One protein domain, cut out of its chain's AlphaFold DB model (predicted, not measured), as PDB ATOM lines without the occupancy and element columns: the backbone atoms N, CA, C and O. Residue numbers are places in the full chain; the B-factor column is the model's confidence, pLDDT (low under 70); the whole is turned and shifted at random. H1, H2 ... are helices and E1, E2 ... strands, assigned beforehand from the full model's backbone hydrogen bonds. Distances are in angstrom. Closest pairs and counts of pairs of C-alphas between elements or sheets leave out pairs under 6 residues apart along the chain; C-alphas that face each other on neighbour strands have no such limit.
ATOM      1  N   HIS A  22       2.488  34.485 113.897       93.38
ATOM      2  CA  HIS A  22       3.637  34.974 113.136       93.38
ATOM      3  C   HIS A  22       3.826  34.219 111.813       93.38
ATOM      4  O   HIS A  22       4.083  34.836 110.779       93.38
ATOM      5  N   ALA A  23       3.682  32.891 111.836       92.81
ATOM      6  CA  ALA A  23       3.818  32.047 110.655       92.81
ATOM      7  C   ALA A  23       2.612  32.145 109.703       92.81
ATOM      8  O   ALA A  23       2.745  31.814 108.528       92.81
ATOM      9  N   SER A  24       1.454  32.624 110.172       90.94
ATOM     10  CA  SER A  24       0.274  32.843 109.326       90.94
ATOM     11  C   SER A  24       0.356  34.122 108.487       90.94
ATOM     12  O   SER A  24      -0.489  34.357 107.619       90.94
ATOM     13  N   LYS A  25       1.382  34.958 108.686       89.38
ATOM     14  CA  LYS A  25       1.592  36.162 107.878       89.38
ATOM     15  C   LYS A  25       1.665  35.809 106.388       89.38
ATOM     16  O   LYS A  25       2.512  35.035 105.957       89.38
ATOM     17  N   GLY A  26       0.793  36.430 105.594       86.25
ATOM     18  CA  GLY A  26       0.691  36.190 104.148       86.25
ATOM     19  C   GLY A  26      -0.045  34.903 103.758       86.25
ATOM     20  O   GLY A  26      -0.310  34.707 102.578       86.25
ATOM     21  N   ALA A  27      -0.409  34.059 104.723       87.56
ATOM     22  CA  ALA A  27      -1.348  32.974 104.503       87.56
ATOM     23  C   ALA A  27      -2.788  33.508 104.561       87.56
ATOM     24  O   ALA A  27      -3.063  34.497 105.239       87.56
ATOM     25  N   GLU A  28      -3.697  32.834 103.867       88.75
ATOM     26  CA  GLU A  28      -5.139  33.091 103.898       88.75
ATOM     27  C   GLU A  28      -5.872  31.751 104.021       88.75
ATOM     28  O   GLU A  28      -5.329  30.703 103.624       88.75
ATOM     29  N   ALA A  29      -7.059  31.774 104.623       90.69
ATOM     30  CA  ALA A  29      -7.978  30.647 104.685       90.69
ATOM     31  C   ALA A  29      -9.433  31.139 104.641       90.69
ATOM     32  O   ALA A  29      -9.746  32.215 105.144       90.69
ATOM     33  N   THR A  30     -10.328  30.334 104.065       92.31
ATOM     34  CA  THR A  30     -11.779  30.585 104.110       92.31
ATOM     35  C   THR A  30     -12.284  30.613 105.552       92.31
ATOM     36  O   THR A  30     -12.992  31.537 105.959       92.31
ATOM     37  N   ASP A  31     -11.838  29.630 106.331       93.12
ATOM     38  CA  ASP A  31     -12.120  29.457 107.748       93.12
ATOM     39  C   ASP A  31     -10.811  29.544 108.529       93.12
ATOM     40  O   ASP A  31      -9.874  28.791 108.251       93.12
ATOM     41  N   ASP A  32     -10.753  30.429 109.520       94.62
ATOM     42  CA  ASP A  32      -9.634  30.509 110.457       94.62
ATOM     43  C   ASP A  32     -10.115  30.237 111.882       94.62
ATOM     44  O   ASP A  32     -11.097  30.819 112.350       94.62
ATOM     45  N   CYS A  33      -9.407  29.352 112.578       94.62
ATOM     46  CA  CYS A  33      -9.619  29.076 113.993       94.62
ATOM     47  C   CYS A  33      -8.479  29.717 114.782       94.62
ATOM     48  O   CYS A  33      -7.379  29.167 114.858       94.62
ATOM     49  N   CYS A  34      -8.751  30.872 115.380       94.88
ATOM     50  CA  CYS A  34      -7.792  31.607 116.185       94.88
ATOM     51  C   CYS A  34      -7.980  31.242 117.662       94.88
ATOM     52  O   CYS A  34      -9.033  31.491 118.255       94.88
ATOM     53  N   PHE A  35      -6.958  30.621 118.248       95.06
ATOM     54  CA  PHE A  35      -6.933  30.290 119.668       95.06
ATOM     55  C   PHE A  35      -6.404  31.485 120.459       95.06
ATOM     56  O   PHE A  35      -5.283  31.935 120.216       95.06
ATOM     57  N   ASP A  36      -7.224  31.999 121.374       95.44
ATOM     58  CA  ASP A  36      -6.864  33.102 122.256       95.44
ATOM     59  C   ASP A  36      -5.912  32.631 123.363       95.44
ATOM     60  O   ASP A  36      -5.888  31.456 123.746       95.44
ATOM     61  N   GLY A  37      -5.123  33.572 123.871       94.69
ATOM     62  CA  GLY A  37      -4.243  33.354 125.001       94.69
ATOM     63  C   GLY A  37      -2.852  33.930 124.789       94.69
ATOM     64  O   GLY A  37      -2.158  33.609 123.825       94.69
ATOM     65  N   ILE A  38      -2.400  34.724 125.754       95.12
ATOM     66  CA  ILE A  38      -1.000  35.125 125.899       95.12
ATOM     67  C   ILE A  38      -0.398  34.514 127.162       95.12
ATOM     68  O   ILE A  38      -1.093  34.138 128.109       95.12
ATOM     69  N   THR A  39       0.930  34.424 127.199       94.69
ATOM     70  CA  THR A  39       1.634  34.009 128.414       94.69
ATOM     71  C   THR A  39       1.666  35.151 129.431       94.69
ATOM     72  O   THR A  39       1.633  36.334 129.082       94.69
ATOM     73  N   GLY A  40       1.826  34.815 130.715       94.69
ATOM     74  CA  GLY A  40       2.029  35.825 131.760       94.69
ATOM     75  C   GLY A  40       3.304  36.662 131.578       94.69
ATOM     76  O   GLY A  40       3.413  37.751 132.134       94.69
ATOM     77  N   GLU A  41       4.279  36.176 130.808       95.12
ATOM     78  CA  GLU A  41       5.457  36.955 130.422       95.12
ATOM     79  C   GLU A  41       5.096  38.063 129.433       95.12
ATOM     80  O   GLU A  41       5.372  39.225 129.728       95.12
ATOM     81  N   ILE A  42       4.388  37.721 128.350       94.50
ATOM     82  CA  ILE A  42       3.912  38.681 127.343       94.50
ATOM     83  C   ILE A  42       3.042  39.753 128.007       94.50
ATOM     84  O   ILE A  42       3.286  40.942 127.814       94.50
ATOM     85  N   ALA A  43       2.099  39.355 128.869       95.31
ATOM     86  CA  ALA A  43       1.244  40.297 129.595       95.31
ATOM     87  C   ALA A  43       2.070  41.327 130.391       95.31
ATOM     88  O   ALA A  43       1.900  42.537 130.237       95.31
ATOM     89  N   ARG A  44       3.055  40.857 131.172       96.69
ATOM     90  CA  ARG A  44       3.948  41.737 131.945       96.69
ATOM     91  C   ARG A  44       4.819  42.630 131.070       96.69
ATOM     92  O   ARG A  44       5.267  43.675 131.537       96.69
ATOM     93  N   GLU A  45       5.187  42.204 129.869       95.94
ATOM     94  CA  GLU A  45       5.963  43.035 128.944       95.94
ATOM     95  C   GLU A  45       5.110  44.130 128.305       95.94
ATOM     96  O   GLU A  45       5.554  45.277 128.241       95.94
ATOM     97  N   MET A  46       3.873  43.818 127.921       96.56
ATOM     98  CA  MET A  46       2.907  44.801 127.416       96.56
ATOM     99  C   MET A  46       2.542  45.860 128.465       96.56
ATOM    100  O   MET A  46       2.282  47.012 128.108       96.56
ATOM    101  N   ASP A  47       2.552  45.505 129.751       96.19
ATOM    102  CA  ASP A  47       2.376  46.464 130.851       96.19
ATOM    103  C   ASP A  47       3.572  47.417 130.990       96.19
ATOM    104  O   ASP A  47       3.410  48.582 131.352       96.19
ATOM    105  N   ARG A  48       4.784  46.938 130.688       96.69
ATOM    106  CA  ARG A  48       6.034  47.700 130.840       96.69
ATOM    107  C   ARG A  48       6.391  48.552 129.623       96.69
ATOM    108  O   ARG A  48       7.173  49.488 129.768       96.69
ATOM    109  N   SER A  49       5.873  48.221 128.441       97.38
ATOM    110  CA  SER A  49       6.266  48.845 127.176       97.38
ATOM    111  C   SER A  49       5.078  49.028 126.236       97.38
ATOM    112  O   SER A  49       4.482  48.063 125.749       97.38
ATOM    113  N   ASP A  50       4.780  50.286 125.913       96.81
ATOM    114  CA  ASP A  50       3.767  50.634 124.915       96.81
ATOM    115  C   ASP A  50       4.151  50.142 123.514       96.81
ATOM    116  O   ASP A  50       3.280  49.744 122.743       96.81
ATOM    117  N   GLU A  51       5.447  50.120 123.190       97.25
ATOM    118  CA  GLU A  51       5.941  49.573 121.926       97.25
ATOM    119  C   GLU A  51       5.629  48.079 121.824       97.25
ATOM    120  O   GLU A  51       5.090  47.630 120.809       97.25
ATOM    121  N   THR A  52       5.890  47.323 122.895       95.62
ATOM    122  CA  THR A  52       5.561  45.895 122.957       95.62
ATOM    123  C   THR A  52       4.057  45.693 122.844       95.62
ATOM    124  O   THR A  52       3.613  44.845 122.071       95.62
ATOM    125  N   ARG A  53       3.255  46.518 123.531       96.25
ATOM    126  CA  ARG A  53       1.792  46.453 123.445       96.25
ATOM    127  C   ARG A  53       1.283  46.677 122.023       96.25
ATOM    128  O   ARG A  53       0.432  45.933 121.543       96.25
ATOM    129  N   GLN A  54       1.812  47.686 121.334       97.12
ATOM    130  CA  GLN A  54       1.465  47.962 119.941       97.12
ATOM    131  C   GLN A  54       1.936  46.852 119.002       97.12
ATOM    132  O   GLN A  54       1.254  46.543 118.026       97.12
ATOM    133  N   ASN A  55       3.104  46.268 119.267       95.81
ATOM    134  CA  ASN A  55       3.610  45.169 118.464       95.81
ATOM    135  C   ASN A  55       2.736  43.925 118.594       95.81
ATOM    136  O   ASN A  55       2.365  43.345 117.578       95.81
ATOM    137  N   GLU A  56       2.328  43.590 119.814       96.12
ATOM    138  CA  GLU A  56       1.411  42.483 120.062       96.12
ATOM    139  C   GLU A  56       0.045  42.744 119.419       96.12
ATOM    140  O   GLU A  56      -0.475  41.891 118.705       96.12
ATOM    141  N   ALA A  57      -0.487  43.968 119.525       95.69
ATOM    142  CA  ALA A  57      -1.721  44.342 118.835       95.69
ATOM    143  C   ALA A  57      -1.632  44.145 117.306       95.69
ATOM    144  O   ALA A  57      -2.603  43.718 116.679       95.69
ATOM    145  N   ARG A  58      -0.469  44.408 116.687       96.06
ATOM    146  CA  ARG A  58      -0.243  44.126 115.256       96.06
ATOM    147  C   ARG A  58      -0.202  42.631 114.964       96.06
ATOM    148  O   ARG A  58      -0.741  42.215 113.941       96.06
ATOM    149  N   THR A  59       0.411  41.837 115.838       95.94
ATOM    150  CA  THR A  59       0.402  40.373 115.733       95.94
ATOM    151  C   THR A  59      -1.036  39.860 115.740       95.94
ATOM    152  O   THR A  59      -1.446  39.202 114.786       95.94
ATOM    153  N   TRP A  60      -1.850  40.254 116.721       96.31
ATOM    154  CA  TRP A  60      -3.263  39.868 116.782       96.31
ATOM    155  C   TRP A  60      -4.068  40.359 115.581       96.31
ATOM    156  O   TRP A  60      -4.845  39.593 115.019       96.31
ATOM    157  N   TYR A  61      -3.837  41.587 115.111       95.00
ATOM    158  CA  TYR A  61      -4.464  42.076 113.881       95.00
ATOM    159  C   TYR A  61      -4.161  41.178 112.671       95.00
ATOM    160  O   TYR A  61      -5.053  40.901 111.868       95.00
ATOM    161  N   VAL A  62      -2.922  40.691 112.536       95.38
ATOM    162  CA  VAL A  62      -2.571  39.731 111.480       95.38
ATOM    163  C   VAL A  62      -3.394  38.458 111.641       95.38
ATOM    164  O   VAL A  62      -4.058  38.082 110.682       95.38
ATOM    165  N   GLY A  63      -3.421  37.845 112.827       94.12
ATOM    166  CA  GLY A  63      -4.199  36.624 113.080       94.12
ATOM    167  C   GLY A  63      -5.681  36.782 112.731       94.12
ATOM    168  O   GLY A  63      -6.209  36.050 111.904       94.12
ATOM    169  N   LEU A  64      -6.324  37.823 113.259       94.12
ATOM    170  CA  LEU A  64      -7.758  38.074 113.077       94.12
ATOM    171  C   LEU A  64      -8.156  38.421 111.630       94.12
ATOM    172  O   LEU A  64      -9.337  38.396 111.299       94.12
ATOM    173  N   SER A  65      -7.192  38.754 110.768       93.44
ATOM    174  CA  SER A  65      -7.423  39.116 109.361       93.44
ATOM    175  C   SER A  65      -7.045  38.015 108.366       93.44
ATOM    176  O   SER A  65      -6.943  38.295 107.174       93.44
ATOM    177  N   ARG A  66      -6.767  36.783 108.825       94.38
ATOM    178  CA  ARG A  66      -6.438  35.658 107.924       94.38
ATOM    179  C   ARG A  66      -7.670  34.971 107.330       94.38
ATOM    180  O   ARG A  66      -7.541  34.325 106.292       94.38
ATOM    181  N   ALA A  67      -8.824  35.101 107.989       94.62
ATOM    182  CA  ALA A  67     -10.098  34.577 107.515       94.62
ATOM    183  C   ALA A  67     -10.680  35.460 106.407       94.62
ATOM    184  O   ALA A  67     -10.833  36.668 106.604       94.62
ATOM    185  N   SER A  68     -11.073  34.856 105.288       92.69
ATOM    186  CA  SER A  68     -11.829  35.556 104.242       92.69
ATOM    187  C   SER A  68     -13.343  35.463 104.422       92.69
ATOM    188  O   SER A  68     -14.049  36.396 104.039       92.69
ATOM    189  N   GLU A  69     -13.852  34.396 105.052       92.38
ATOM    190  CA  GLU A  69     -15.288  34.234 105.319       92.38
ATOM    191  C   GLU A  69     -15.616  34.106 106.807       92.38
ATOM    192  O   GLU A  69     -16.489  34.817 107.310       92.38
ATOM    193  N   ARG A  70     -14.968  33.172 107.517       93.00
ATOM    194  CA  ARG A  70     -15.356  32.793 108.883       93.00
ATOM    195  C   ARG A  70     -14.160  32.783 109.823       93.00
ATOM    196  O   ARG A  70     -13.177  32.086 109.597       93.00
ATOM    197  N   LEU A  71     -14.279  33.545 110.908       94.56
ATOM    198  CA  LEU A  71     -13.313  33.579 112.001       94.56
ATOM    199  C   LEU A  71     -13.933  32.954 113.250       94.56
ATOM    200  O   LEU A  71     -14.944  33.440 113.765       94.56
ATOM    201  N   HIS A  72     -13.303  31.900 113.751       94.25
ATOM    202  CA  HIS A  72     -13.677  31.218 114.982       94.25
ATOM    203  C   HIS A  72     -12.681  31.593 116.083       94.25
ATOM    204  O   HIS A  72     -11.490  31.329 115.950       94.25
ATOM    205  N   LEU A  73     -13.167  32.205 117.166       94.50
ATOM    206  CA  LEU A  73     -12.353  32.549 118.335       94.50
ATOM    207  C   LEU A  73     -12.530  31.485 119.417       94.50
ATOM    208  O   LEU A  73     -13.655  31.246 119.861       94.50
ATOM    209  N   MET A  74     -11.428  30.869 119.839       94.31
ATOM    210  CA  MET A  74     -11.412  29.861 120.900       94.31
ATOM    211  C   MET A  74     -10.775  30.464 122.156       94.31
ATOM    212  O   MET A  74      -9.564  30.650 122.189       94.31
ATOM    213  N   TYR A  75     -11.588  30.773 123.165       93.44
ATOM    214  CA  TYR A  75     -11.135  31.273 124.473       93.44
ATOM    215  C   TYR A  75     -10.786  30.118 125.415       93.44
ATOM    216  O   TYR A  75     -11.299  29.012 125.221       93.44
ATOM    217  N   ASP A  76      -9.944  30.370 126.425       91.44
ATOM    218  CA  ASP A  76      -9.521  29.370 127.425       91.44
ATOM    219  C   ASP A  76      -8.998  28.055 126.799       91.44
ATOM    220  O   ASP A  76      -9.233  26.943 127.272       91.44
ATOM    221  N   ALA A  77      -8.306  28.170 125.662       87.88
ATOM    222  CA  ALA A  77      -7.866  27.016 124.882       87.88
ATOM    223  C   ALA A  77      -6.676  26.273 125.506       87.88
ATOM    224  O   ALA A  77      -6.473  25.082 125.251       87.88
ATOM    225  N   PHE A  78      -5.865  26.979 126.298       89.38
ATOM    226  CA  PHE A  78      -4.617  26.466 126.848       89.38
ATOM    227  C   PHE A  78      -4.538  26.718 128.357       89.38
ATOM    228  O   PHE A  78      -4.611  27.872 128.788       89.38
ATOM    229  N   PRO A  79      -4.313  25.676 129.180       92.44
ATOM    230  CA  PRO A  79      -4.191  25.838 130.623       92.44
ATOM    231  C   PRO A  79      -3.092  26.835 131.009       92.44
ATOM    232  O   PRO A  79      -1.931  26.679 130.627       92.44
ATOM    233  N   GLY A  80      -3.455  27.840 131.808       89.12
ATOM    234  CA  GLY A  80      -2.526  28.864 132.295       89.12
ATOM    235  C   GLY A  80      -2.228  29.993 131.303       89.12
ATOM    236  O   GLY A  80      -1.433  30.876 131.638       89.12
ATOM    237  N   ALA A  81      -2.849  29.990 130.119       93.50
ATOM    238  CA  ALA A  81      -2.889  31.167 129.263       93.50
ATOM    239  C   ALA A  81      -3.832  32.230 129.849       93.50
ATOM    240  O   ALA A  81      -4.741  31.928 130.622       93.50
ATOM    241  N   ILE A  82      -3.578  33.487 129.500       94.50
ATOM    242  CA  ILE A  82      -4.427  34.624 129.854       94.50
ATOM    243  C   ILE A  82      -5.151  35.047 128.583       94.50
ATOM    244  O   ILE A  82      -4.476  35.416 127.620       94.50
ATOM    245  N   ASP A  83      -6.485  35.006 128.584       93.69
ATOM    246  CA  ASP A  83      -7.300  35.508 127.472       93.69
ATOM    247  C   ASP A  83      -6.880  36.947 127.140       93.69
ATOM    248  O   ASP A  83      -6.858  37.830 128.008       93.69
ATOM    249  N   HIS A  84      -6.481  37.169 125.890       94.69
ATOM    250  CA  HIS A  84      -5.999  38.464 125.431       94.69
ATOM    251  C   HIS A  84      -7.112  39.264 124.768       94.69
ATOM    252  O   HIS A  84      -7.193  40.488 124.917       94.69
ATOM    253  N   LEU A  85      -7.977  38.577 124.024       94.38
ATOM    254  CA  LEU A  85      -9.061  39.209 123.301       94.38
ATOM    255  C   LEU A  85     -10.234  39.528 124.243       94.38
ATOM    256  O   LEU A  85     -10.534  38.773 125.168       94.38
ATOM    257  N   PRO A  86     -10.967  40.631 124.007       92.56
ATOM    258  CA  PRO A  86     -12.182  40.904 124.761       92.56
ATOM    259  C   PRO A  86     -13.216  39.792 124.546       92.56
ATOM    260  O   PRO A  86     -13.602  39.524 123.410       92.56
ATOM    261  N   GLY A  87     -13.768  39.218 125.620       91.50
ATOM    262  CA  GLY A  87     -14.761  38.132 125.521       91.50
ATOM    263  C   GLY A  87     -16.067  38.496 124.789       91.50
ATOM    264  O   GLY A  87     -16.873  37.629 124.460       91.50
ATOM    265  N   ASN A  88     -16.295  39.780 124.498       93.06
ATOM    266  CA  ASN A  88     -17.419  40.272 123.700       93.06
ATOM    267  C   ASN A  88     -17.022  40.724 122.282       93.06
ATOM    268  O   ASN A  88     -17.845  41.334 121.593       93.06
ATOM    269  N   LEU A  89     -15.810  40.413 121.816       92.19
ATOM    270  CA  LEU A  89     -15.320  40.825 120.500       92.19
ATOM    271  C   LEU A  89     -16.210  40.301 119.365       92.19
ATOM    272  O   LEU A  89     -16.661  41.078 118.528       92.19
ATOM    273  N   ALA A  90     -16.526  39.004 119.365       90.19
ATOM    274  CA  ALA A  90     -17.374  38.389 118.343       90.19
ATOM    275  C   ALA A  90     -18.781  39.025 118.249       90.19
ATOM    276  O   ALA A  90     -19.170  39.453 117.156       90.19
ATOM    277  N   PRO A  91     -19.557  39.168 119.348       92.12
ATOM    278  CA  PRO A  91     -20.862  39.820 119.266       92.12
ATOM    279  C   PRO A  91     -20.769  41.308 118.890       92.12
ATOM    280  O   PRO A  91     -21.630  41.794 118.151       92.12
ATOM    281  N   GLN A  92     -19.732  42.030 119.334       94.00
ATOM    282  CA  GLN A  92     -19.503  43.417 118.917       94.00
ATOM    283  C   GLN A  92     -19.195  43.527 117.420       94.00
ATOM    284  O   GLN A  92     -19.785  44.368 116.739       94.00
ATOM    285  N   ALA A  93     -18.331  42.659 116.889       90.88
ATOM    286  CA  ALA A  93     -17.992  42.612 115.470       90.88
ATOM    287  C   ALA A  93     -19.229  42.310 114.612       90.88
ATOM    288  O   ALA A  93     -19.518  43.042 113.666       90.88
ATOM    289  N   ALA A  94     -20.036  41.316 115.004       90.25
ATOM    290  CA  ALA A  94     -21.285  40.986 114.318       90.25
ATOM    291  C   ALA A  94     -22.299  42.145 114.345       90.25
ATOM    292  O   ALA A  94     -23.010  42.390 113.369       90.25
ATOM    293  N   ALA A  95     -22.396  42.885 115.454       93.31
ATOM    294  CA  ALA A  95     -23.234  44.080 115.530       93.31
ATOM    295  C   ALA A  95     -22.734  45.199 114.601       93.31
ATOM    296  O   ALA A  95     -23.543  45.805 113.901       93.31
ATOM    297  N   SER A  96     -21.424  45.446 114.560       92.06
ATOM    298  CA  SER A  96     -20.812  46.443 113.675       92.06
ATOM    299  C   SER A  96     -20.994  46.103 112.196       92.06
ATOM    300  O   SER A  96     -21.409  46.973 111.434       92.06
ATOM    301  N   ALA A  97     -20.787  44.842 111.805       88.75
ATOM    302  CA  ALA A  97     -20.992  44.386 110.431       88.75
ATOM    303  C   ALA A  97     -22.449  44.564 109.972       88.75
ATOM    304  O   ALA A  97     -22.702  45.051 108.874       88.75
ATOM    305  N   ARG A  98     -23.426  44.250 110.839       91.75
ATOM    306  CA  ARG A  98     -24.853  44.481 110.547       91.75
ATOM    307  C   ARG A  98     -25.179  45.958 110.328       91.75
ATOM    308  O   ARG A  98     -25.939  46.264 109.416       91.75
ATOM    309  N   ARG A  99     -24.604  46.862 111.132       92.06
ATOM    310  CA  ARG A  99     -24.788  48.313 110.952       92.06
ATOM    311  C   ARG A  99     -24.221  48.786 109.614       92.06
ATOM    312  O   ARG A  99     -24.942  49.419 108.852       92.06
ATOM    313  N   GLN A 100     -22.991  48.389 109.290       88.50
ATOM    314  CA  GLN A 100     -22.357  48.736 108.014       88.50
ATOM    315  C   GLN A 100     -23.157  48.215 106.812       88.50
ATOM    316  O   GLN A 100     -23.364  48.945 105.847       88.50
ATOM    317  N   ALA A 101     -23.668  46.982 106.890       86.62
ATOM    318  CA  ALA A 101     -24.531  46.427 105.851       86.62
ATOM    319  C   ALA A 101     -25.826  47.240 105.686       86.62
ATOM    320  O   ALA A 101     -26.222  47.527 104.560       86.62
ATOM    321  N   SER A 102     -26.465  47.658 106.787       86.88
ATOM    322  CA  SER A 102     -27.667  48.498 106.709       86.88
ATOM    323  C   SER A 102     -27.395  49.889 106.130       86.88
ATOM    324  O   SER A 102     -28.188  50.366 105.325       86.88
ATOM    325  N   GLU A 103     -26.266  50.515 106.475       88.56
ATOM    326  CA  GLU A 103     -25.871  51.837 105.971       88.56
ATOM    327  C   GLU A 103     -25.582  51.798 104.462       88.56
ATOM    328  O   GLU A 103     -26.102  52.624 103.709       88.56
ATOM    329  N   ALA A 104     -24.847  50.783 103.996       81.50
ATOM    330  CA  ALA A 104     -24.544  50.591 102.578       81.50
ATOM    331  C   ALA A 104     -25.808  50.408 101.714       81.50
ATOM    332  O   ALA A 104     -25.842  50.836 100.563       81.50
ATOM    333  N   MET A 105     -26.870  49.807 102.264       73.75
ATOM    334  CA  MET A 105     -28.152  49.663 101.563       73.75
ATOM    335  C   MET A 105     -28.937  50.978 101.465       73.75
ATOM    336  O   MET A 105     -29.750  51.128 100.557       73.75
ATOM    337  N   THR A 106     -28.712  51.926 102.380       72.69
ATOM    338  CA  THR A 106     -29.416  53.221 102.387       72.69
ATOM    339  C   THR A 106     -28.768  54.288 101.501       72.69
ATOM    340  O   THR A 106     -29.468  55.190 101.053       72.69
ATOM    341  N   ASP A 107     -27.471  54.169 101.201       63.03
ATOM    342  CA  ASP A 107     -26.718  55.131 100.373       63.03
ATOM    343  C   ASP A 107     -26.952  54.941  98.855       63.03
ATOM    344  O   ASP A 107     -26.783  55.858  98.058       63.03
ATOM    345  N   GLY A 108     -27.436  53.770  98.428       59.97
ATOM    346  CA  GLY A 108     -27.715  53.472  97.013       59.97
ATOM    347  C   GLY A 108     -28.994  54.096  96.429       59.97
ATOM    348  O   GLY A 108     -29.367  53.750  95.312       59.97
TER     349      GLY A 108
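What this domain is: This is residues 22 to 108 of the 113 residues of the protein "DNA/RNA helicase, superfamily I" of Natrinema pellirubrum (strain DSM 15624 / CIP 106293 / JCM 10476 / NCIMB 786 / 157) (UniProt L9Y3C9). A small body is made by a ribbon of two parallel strands, E1 beside E2, with H2 reaching it by its end, residues 60 to 64, and H1 making a corner with the other end of H2. From this body H3 sticks out as a long arm, residues 91 to 108 standing free. The printed part has 87 residues, with three named helices and two named strands in the order E1, H1, H2, E2, H3; the class is mixed, helices and strands. The whole is loose, with a radius of gyration of the C-alphas of 15.4 A, and elongated, spanning 49 by 26 by 24 A.

How they stand to each other: E1, residues 29 to 35, is the parallel neighbour of E2, residues 67 to 74, at 18 degrees. N 32 and O 70 are 2.9 A apart and N 72 and O 32 2.8 A, both within hydrogen-bond range. E2 bends by 77 degrees at residue 70. Between the strands come H1, residues 40 to 48, and H2, residues 50 to 64; E1, H1, H2 and E2 form a strand-helix-strand unit, two parallel neighbour strands joined through helices, with a right-handed crossover. H1 and H2 touch only at the corner, H2 with residues 52 to 56 alone; their closest C-alphas, Met 46 and Arg 53, are 4.4 A apart. They run opposite ways at a steep tilt of 51 degrees. The closest C-alphas of E1 and H2, Cys 34 and Gly 63, are 6.9 A apart. H3, residues 89 to 107, is apart from E1, H1 and H2. In H1, H2 and H3 every O i to N i+4 pair is within hydrogen-bond range.

Where its parts are: E1 begins at C-alpha 29 (-7.978, 30.647, 104.685) and is 15.0 A long. H1 measures 12.6 A, H2 20.8 A and E2 14.3 A. H3 measures 27.2 A and ends at C-alpha 107 (-26.718, 55.131, 100.373).

The domain as a whole: The C-alphas farthest apart, Glu 41 and Gly 108, are 49.9 A apart. The printed part has no cut. The link from E2 to H3, residues 75 to 88, is long. Residues 107 to 108 have a pLDDT under 70.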